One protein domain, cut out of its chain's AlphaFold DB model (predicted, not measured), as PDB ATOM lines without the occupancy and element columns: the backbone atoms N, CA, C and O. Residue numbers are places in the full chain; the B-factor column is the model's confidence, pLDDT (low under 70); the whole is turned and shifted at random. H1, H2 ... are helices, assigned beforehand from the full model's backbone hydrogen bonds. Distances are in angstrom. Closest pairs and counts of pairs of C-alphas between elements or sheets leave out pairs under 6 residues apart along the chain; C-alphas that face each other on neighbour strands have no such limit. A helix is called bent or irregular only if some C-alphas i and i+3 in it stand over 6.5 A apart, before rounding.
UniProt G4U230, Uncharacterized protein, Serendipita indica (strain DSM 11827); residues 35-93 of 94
ATOM      1  N   ALA A  35     274.530 319.485 298.985       86.06
ATOM      2  CA  ALA A  35     273.492 319.237 299.981       86.06
ATOM      3  C   ALA A  35     272.663 317.999 299.616       86.06
ATOM      4  O   ALA A  35     272.489 317.116 300.455       86.06
ATOM      5  N   ALA A  36     272.224 317.885 298.357       85.56
ATOM      6  CA  ALA A  36     271.500 316.714 297.873       85.56
ATOM      7  C   ALA A  36     272.307 315.420 298.076       85.56
ATOM      8  O   ALA A  36     271.773 314.443 298.599       85.56
ATOM      9  N   ALA A  37     273.602 315.426 297.736       86.44
ATOM     10  CA  ALA A  37     274.476 314.267 297.915       86.44
ATOM     11  C   ALA A  37     274.606 313.844 299.389       86.44
ATOM     12  O   ALA A  37     274.505 312.656 299.694       86.44
ATOM     13  N   ILE A  38     274.772 314.802 300.309       88.75
ATOM     14  CA  ILE A  38     274.853 314.528 301.754       88.75
ATOM     15  C   ILE A  38     273.532 313.956 302.277       88.75
ATOM     16  O   ILE A  38     273.536 312.986 303.035       88.75
ATOM     17  N   TYR A  39     272.396 314.520 301.863       86.88
ATOM     18  CA  TYR A  39     271.081 314.021 302.263       86.88
ATOM     19  C   TYR A  39     270.830 312.591 301.778       86.88
ATOM     20  O   TYR A  39     270.361 311.751 302.545       86.88
ATOM     21  N   ILE A  40     271.171 312.308 300.519       86.00
ATOM     22  CA  ILE A  40     271.064 310.969 299.933       86.00
ATOM     23  C   ILE A  40     271.947 309.989 300.703       86.00
ATOM     24  O   ILE A  40     271.476 308.926 301.101       86.00
ATOM     25  N   TRP A  41     273.201 310.363 300.965       88.19
ATOM     26  CA  TRP A  41     274.117 309.550 301.761       88.19
ATOM     27  C   TRP A  41     273.540 309.239 303.145       88.19
ATOM     28  O   TRP A  41     273.492 308.077 303.535       88.19
ATOM     29  N   GLY A  42     273.023 310.252 303.846       86.88
ATOM     30  CA  GLY A  42     272.400 310.081 305.157       86.88
ATOM     31  C   GLY A  42     271.215 309.112 305.140       86.88
ATOM     32  O   GLY A  42     271.062 308.314 306.063       86.88
ATOM     33  N   ILE A  43     270.387 309.148 304.088       85.44
ATOM     34  CA  ILE A  43     269.298 308.178 303.882       85.44
ATOM     35  C   ILE A  43     269.853 306.773 303.677       85.44
ATOM     36  O   ILE A  43     269.395 305.859 304.349       85.44
ATOM     37  N   PHE A  44     270.848 306.589 302.809       86.50
ATOM     38  CA  PHE A  44     271.434 305.265 302.585       86.50
ATOM     39  C   PHE A  44     272.073 304.680 303.844       86.50
ATOM     40  O   PHE A  44     271.927 303.488 304.091       86.50
ATOM     41  N   THR A  45     272.731 305.502 304.662       89.31
ATOM     42  CA  THR A  45     273.376 305.017 305.888       89.31
ATOM     43  C   THR A  45     272.400 304.612 306.984       89.31
ATOM     44  O   THR A  45     272.730 303.726 307.759       89.31
ATOM     45  N   SER A  46     271.218 305.230 307.069       85.94
ATOM     46  CA  SER A  46     270.202 304.848 308.062       85.94
ATOM     47  C   SER A  46     269.087 303.985 307.484       85.94
ATOM     48  O   SER A  46     268.148 303.658 308.202       85.94
ATOM     49  N   LEU A  47     269.157 303.639 306.195       83.19
ATOM     50  CA  LEU A  47     268.122 302.863 305.515       83.19
ATOM     51  C   LEU A  47     268.010 301.447 306.082       83.19
ATOM     52  O   LEU A  47     266.909 300.914 306.131       83.19
ATOM     53  N   ASP A  48     269.130 300.862 306.509       81.25
ATOM     54  CA  ASP A  48     269.171 299.515 307.088       81.25
ATOM     55  C   ASP A  48     268.407 299.480 308.425       81.25
ATOM     56  O   ASP A  48     267.422 298.756 308.569       81.25
ATOM     57  N   ASP A  49     268.748 300.404 309.332       81.69
ATOM     58  CA  ASP A  49     268.038 300.604 310.602       81.69
ATOM     59  C   ASP A  49     266.560 300.991 310.383       81.69
ATOM     60  O   ASP A  49     265.659 300.518 311.079       81.69
ATOM     61  N   GLU A  50     266.267 301.852 309.403       80.94
ATOM     62  CA  GLU A  50     264.889 302.223 309.058       80.94
ATOM     63  C   GLU A  50     264.093 301.023 308.542       80.94
ATOM     64  O   GLU A  50     262.911 300.882 308.861       80.94
ATOM     65  N   MET A  51     264.697 300.147 307.744       81.06
ATOM     66  CA  MET A  51     264.008 298.979 307.206       81.06
ATOM     67  C   MET A  51     263.660 297.986 308.320       81.06
ATOM     68  O   MET A  51     262.514 297.527 308.401       81.06
ATOM     69  N   GLU A  52     264.599 297.745 309.236       80.56
ATOM     70  CA  GLU A  52     264.408 296.831 310.362       80.56
ATOM     71  C   GLU A  52     263.401 297.364 311.395       80.56
ATOM     72  O   GLU A  52     262.493 296.636 311.803       80.56
ATOM     73  N   TYR A  53     263.503 298.636 311.795       74.12
ATOM     74  CA  TYR A  53     262.685 299.181 312.887       74.12
ATOM     75  C   TYR A  53     261.421 299.907 312.421       74.12
ATOM     76  O   TYR A  53     260.381 299.840 313.085       74.12
ATOM     77  N   PHE A  54     261.484 300.616 311.296       74.88
ATOM     78  CA  PHE A  54     260.421 301.521 310.863       74.88
ATOM     79  C   PHE A  54     259.497 300.881 309.822       74.88
ATOM     80  O   PHE A  54     258.278 301.012 309.940       74.88
ATOM     81  N   TRP A  55     260.046 300.150 308.845       74.44
ATOM     82  CA  TRP A  55     259.248 299.479 307.810       74.44
ATOM     83  C   TRP A  55     258.640 298.154 308.283       74.44
ATOM     84  O   TRP A  55     257.488 297.872 307.956       74.44
ATOM     85  N   SER A  56     259.348 297.381 309.111       72.44
ATOM     86  CA  SER A  56     258.833 296.123 309.684       72.44
ATOM     87  C   SER A  56     257.631 296.328 310.624       72.44
ATOM     88  O   SER A  56     256.680 295.549 310.628       72.44
ATOM     89  N   SER A  57     257.635 297.415 311.403       71.88
ATOM     90  CA  SER A  57     256.565 297.772 312.351       71.88
ATOM     91  C   SER A  57     255.792 299.024 311.932       71.88
ATOM     92  O   SER A  57     255.258 299.744 312.782       71.88
ATOM     93  N   PHE A  58     255.712 299.296 310.625       71.19
ATOM     94  CA  PHE A  58     255.118 300.533 310.130       71.19
ATOM     95  C   PHE A  58     253.656 300.676 310.574       71.19
ATOM     96  O   PHE A  58     252.764 299.935 310.156       71.19
ATOM     97  N   ARG A  59     253.401 301.668 311.431       75.44
ATOM     98  CA  ARG A  59     252.056 302.085 311.841       75.44
ATOM     99  C   ARG A  59     251.787 303.483 311.304       75.44
ATOM    100  O   ARG A  59     252.649 304.355 311.402       75.44
ATOM    101  N   TRP A  60     250.571 303.703 310.806       72.25
ATOM    102  CA  TRP A  60     250.061 305.008 310.367       72.25
ATOM    103  C   TRP A  60     249.782 305.925 311.564       72.25
ATOM    104  O   TRP A  60     248.646 306.288 311.859       72.25
ATOM    105  N   THR A  61     250.833 306.264 312.301       82.00
ATOM    106  CA  THR A  61     250.796 307.227 313.397       82.00
ATOM    107  C   THR A  61     251.278 308.584 312.892       82.00
ATOM    108  O   THR A  61     252.119 308.679 311.996       82.00
ATOM    109  N   LEU A  62     250.749 309.660 313.480       81.19
ATOM    110  CA  LEU A  62     251.116 311.034 313.126       81.19
ATOM    111  C   LEU A  62     252.644 311.290 313.137       81.19
ATOM    112  O   LEU A  62     253.132 311.902 312.188       81.19
ATOM    113  N   PRO A  63     253.426 310.792 314.122       81.56
ATOM    114  CA  PRO A  63     254.879 310.980 314.140       81.56
ATOM    115  C   PRO A  63     255.587 310.332 312.946       81.56
ATOM    116  O   PRO A  63     256.504 310.924 312.386       81.56
ATOM    117  N   ASN A  64     255.131 309.153 312.511       76.81
ATOM    118  CA  ASN A  64     255.746 308.424 311.403       76.81
ATOM    119  C   ASN A  64     255.500 309.120 310.059       76.81
ATOM    120  O   ASN A  64     256.394 309.194 309.218       76.81
ATOM    121  N   ILE A  65     254.305 309.685 309.875       81.75
ATOM    122  CA  ILE A  65     253.977 310.483 308.685       81.75
ATOM    123  C   ILE A  65     254.830 311.753 308.657       81.75
ATOM    124  O   ILE A  65     255.394 312.094 307.621       81.75
ATOM    125  N   LEU A  66     254.957 312.436 309.799       84.00
ATOM    126  CA  LEU A  66     255.763 313.650 309.902       84.00
ATOM    127  C   LEU A  66     257.247 313.369 309.634       84.00
ATOM    128  O   LEU A  66     257.910 314.172 308.984       84.00
ATOM    129  N   TYR A  67     257.739 312.213 310.085       82.31
ATOM    130  CA  TYR A  67     259.091 311.738 309.808       82.31
ATOM    131  C   TYR A  67     259.321 311.511 308.309       82.31
ATOM    132  O   TYR A  67     260.269 312.063 307.751       82.31
ATOM    133  N   ILE A  68     258.428 310.773 307.638       81.19
ATOM    134  CA  ILE A  68     258.533 310.530 306.191       81.19
ATOM    135  C   ILE A  68     258.467 311.847 305.420       81.19
ATOM    136  O   ILE A  68     259.288 312.090 304.535       81.19
ATOM    137  N   LEU A  69     257.518 312.718 305.765       82.25
ATOM    138  CA  LEU A  69     257.397 314.016 305.118       82.25
ATOM    139  C   LEU A  69     258.675 314.823 305.312       82.25
ATOM    140  O   LEU A  69     259.268 315.229 304.327       82.25
ATOM    141  N   ASN A  70     259.158 315.001 306.539       83.56
ATOM    142  CA  ASN A  70     260.349 315.810 306.778       83.56
ATOM    143  C   ASN A  70     261.594 315.240 306.073       83.56
ATOM    144  O   ASN A  70     262.347 315.994 305.459       83.56
ATOM    145  N   ARG A  71     261.779 313.917 306.097       81.69
ATOM    146  CA  ARG A  71     262.978 313.272 305.559       81.69
ATOM    147  C   ARG A  71     262.985 313.203 304.032       81.69
ATOM    148  O   ARG A  71     263.980 313.568 303.410       81.69
ATOM    149  N   TYR A  72     261.886 312.774 303.420       81.00
ATOM    150  CA  TYR A  72     261.835 312.524 301.978       81.00
ATOM    151  C   TYR A  72     261.394 313.755 301.171       81.00
ATOM    152  O   TYR A  72     261.825 313.900 300.026       81.00
ATOM    153  N   ILE A  73     260.623 314.694 301.747       83.25
ATOM    154  CA  ILE A  73     260.231 315.922 301.028       83.25
ATOM    155  C   ILE A  73     261.422 316.848 300.786       83.25
ATOM    156  O   ILE A  73     261.506 317.470 299.730       83.25
ATOM    157  N   CYS A  74     262.369 316.902 301.731       79.19
ATOM    158  CA  CYS A  74     263.588 317.693 301.584       79.19
ATOM    159  C   CYS A  74     264.418 317.167 300.412       79.19
ATOM    160  O   CYS A  74     264.813 317.933 299.538       79.19
ATOM    161  N   VAL A  75     264.615 315.849 300.341       80.06
ATOM    162  CA  VAL A  75     265.370 315.224 299.246       80.06
ATOM    163  C   VAL A  75     264.668 315.395 297.909       80.06
ATOM    164  O   VAL A  75     265.315 315.741 296.925       80.06
ATOM    165  N   TRP A  76     263.345 315.240 297.875       80.38
ATOM    166  CA  TRP A  76     262.551 315.507 296.680       80.38
ATOM    167  C   TRP A  76     262.719 316.946 296.174       80.38
ATOM    168  O   TRP A  76     262.959 317.160 294.986       80.38
ATOM    169  N   PHE A  77     262.664 317.931 297.073       81.75
ATOM    170  CA  PHE A  77     262.855 319.342 296.737       81.75
ATOM    171  C   PHE A  77     264.264 319.621 296.191       81.75
ATOM    172  O   PHE A  77     264.403 320.250 295.139       81.75
ATOM    173  N   PHE A  78     265.300 319.100 296.856       79.75
ATOM    174  CA  PHE A  78     266.691 319.245 296.420       79.75
ATOM    175  C   PHE A  78     266.952 318.592 295.054       79.75
ATOM    176  O   PHE A  78     267.626 319.184 294.208       79.75
ATOM    177  N   LEU A  79     266.369 317.415 294.805       77.38
ATOM    178  CA  LEU A  79     266.465 316.722 293.519       77.38
ATOM    179  C   LEU A  79     265.737 317.479 292.402       77.38
ATOM    180  O   LEU A  79     266.317 317.661 291.334       77.38
ATOM    181  N   ILE A  80     264.517 317.975 292.631       79.50
ATOM    182  CA  ILE A  80     263.803 318.794 291.634       79.50
ATOM    183  C   ILE A  80     264.610 320.035 291.271       79.50
ATOM    184  O   ILE A  80     264.740 320.342 290.087       79.50
ATOM    185  N   LEU A  81     265.156 320.743 292.261       75.44
ATOM    186  CA  LEU A  81     265.994 321.915 292.009       75.44
ATOM    187  C   LEU A  81     267.215 321.549 291.160       75.44
ATOM    188  O   LEU A  81     267.490 322.212 290.163       75.44
ATOM    189  N   MET A  82     267.897 320.451 291.491       73.50
ATOM    190  CA  MET A  82     269.059 319.981 290.737       73.50
ATOM    191  C   MET A  82     268.712 319.599 289.282       73.50
ATOM    192  O   MET A  82     269.406 320.019 288.353       73.50
ATOM    193  N   TYR A  83     267.638 318.834 289.056       70.75
ATOM    194  CA  TYR A  83     267.229 318.391 287.714       70.75
ATOM    195  C   TYR A  83     266.572 319.501 286.881       70.75
ATOM    196  O   TYR A  83     266.767 319.565 285.661       70.75
ATOM    197  N   GLY A  84     265.828 320.399 287.529       68.56
ATOM    198  CA  GLY A  84     265.235 321.574 286.901       68.56
ATOM    199  C   GLY A  84     266.315 322.471 286.309       68.56
ATOM    200  O   GLY A  84     266.286 322.771 285.117       68.56
ATOM    201  N   GLU A  85     267.333 322.816 287.096       60.97
ATOM    202  CA  GLU A  85     268.457 323.626 286.622       60.97
ATOM    203  C   GLU A  85     269.257 322.977 285.486       60.97
ATOM    204  O   GLU A  85     269.775 323.684 284.616       60.97
ATOM    205  N   HIS A  86     269.388 321.648 285.480       56.75
ATOM    206  CA  HIS A  86     270.093 320.947 284.409       56.75
ATOM    207  C   HIS A  86     269.340 321.056 283.079       56.75
ATOM    208  O   HIS A  86     269.960 321.301 282.046       56.75
ATOM    209  N   SER A  87     268.004 320.990 283.116       55.44
ATOM    210  CA  SER A  87     267.166 321.181 281.929       55.44
ATOM    211  C   SER A  87     267.349 322.589 281.348       55.44
ATOM    212  O   SER A  87     267.698 322.719 280.179       55.44
ATOM    213  N   TYR A  88     267.240 323.652 282.156       53.56
ATOM    214  CA  TYR A  88     267.405 325.035 281.669       53.56
ATOM    215  C   TYR A  88     268.832 325.369 281.199       53.56
ATOM    216  O   TYR A  88     269.004 326.177 280.290       53.56
ATOM    217  N   SER A  89     269.861 324.736 281.773       49.53
ATOM    218  CA  SER A  89     271.258 324.936 281.362       49.53
ATOM    219  C   SER A  89     271.573 324.339 279.986       49.53
ATOM    220  O   SER A  89     272.456 324.860 279.311       49.53
ATOM    221  N   VAL A  90     270.872 323.278 279.566       48.16
ATOM    222  CA  VAL A  90     271.004 322.700 278.215       48.16
ATOM    223  C   VAL A  90     270.292 323.576 277.179       48.16
ATOM    224  O   VAL A  90     270.831 323.784 276.100       48.16
ATOM    225  N   TYR A  91     269.136 324.157 277.516       46.47
ATOM    226  CA  TYR A  91     268.383 325.020 276.590       46.47
ATOM    227  C   TYR A  91     268.995 326.411 276.362       46.47
ATOM    228  O   TYR A  91     268.678 327.040 275.365       46.47
ATOM    229  N   VAL A  92     269.849 326.910 277.261       48.59
ATOM    230  CA  VAL A  92     270.546 328.205 277.092       48.59
ATOM    231  C   VAL A  92     271.876 328.064 276.326       48.59
ATOM    232  O   VAL A  92     272.454 329.062 275.906       48.59
ATOM    233  N   LEU A  93     272.367 326.834 276.128       44.16
ATOM    234  CA  LEU A  93     273.612 326.526 275.405       44.16
ATOM    235  C   LEU A  93     273.398 325.994 273.971       44.16
ATOM    236  O   LEU A  93     274.384 325.664 273.311       44.16
TER     237      LEU A  93
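What this domain is: This is residues 35 to 93 of the 94 residues of an uncharacterized protein of Serendipita indica (strain DSM 11827) (UniProt G4U230). What shape does the model show? A long helix, H2, makes the longest axis, and a shorter bent helix, H1, folds back beside part of it; the arm H1a packs on H2, and residues 83 to 93 stick out at the far end. What is it made of? The printed part has 59 residues with two named helices, H1 then H2, and no named strand; the class is all helix. How spread out is it? It is only just loose, close to extended, with a radius of gyration of the C-alphas of 15.3 A, and it spans 50 by 22 by 15 A.

How they stand to each other: What does H2, residues 62 to 91, touch? With residues 75 to 79 alone it touches H1a, residues 35 to 45; the closest C-alphas, those of Ala 36 and Phe 78, are 5.6 A apart. Their lines stand at a steep tilt of 44 degrees, and they run opposite ways. Where is H1b, residues 48 to 55? It is about perpendicular to H1a, at 81 degrees, and only just apart from H2, the closest C-alphas being 8.4 A apart. Are the helix backbones complete? Each O i to N i+4 pair is within hydrogen-bond range in H1a, against 3 of 4 in H1b and 24 of 26 in H2.

Where its parts are: Where does H2 run? It goes 42.8 A from C-alpha 62 at (251.116, 311.034, 313.126) to C-alpha 91 at (268.383, 325.020, 276.590). Where does H1 bend? By its hydrogen bonds it was assigned as one helix, residues 35 to 55, but C-alphas 45 and 48 are 7.0 A apart. H1a begins at C-alpha 35 (273.492, 319.237, 299.981) and measures 15.4 A; H1b measures 9.9 A.

The domain as a whole: How large is it? The two C-alphas farthest apart, those of Ser 57 and Leu 93, are 49.8 A apart. Is it continuous? The printed part has no cut, and the link from H1 to H2 is short, with 6 residues. Where is confidence low? Residues 84 to 93 have pLDDT under 70; the mean of the printed part is 76.1.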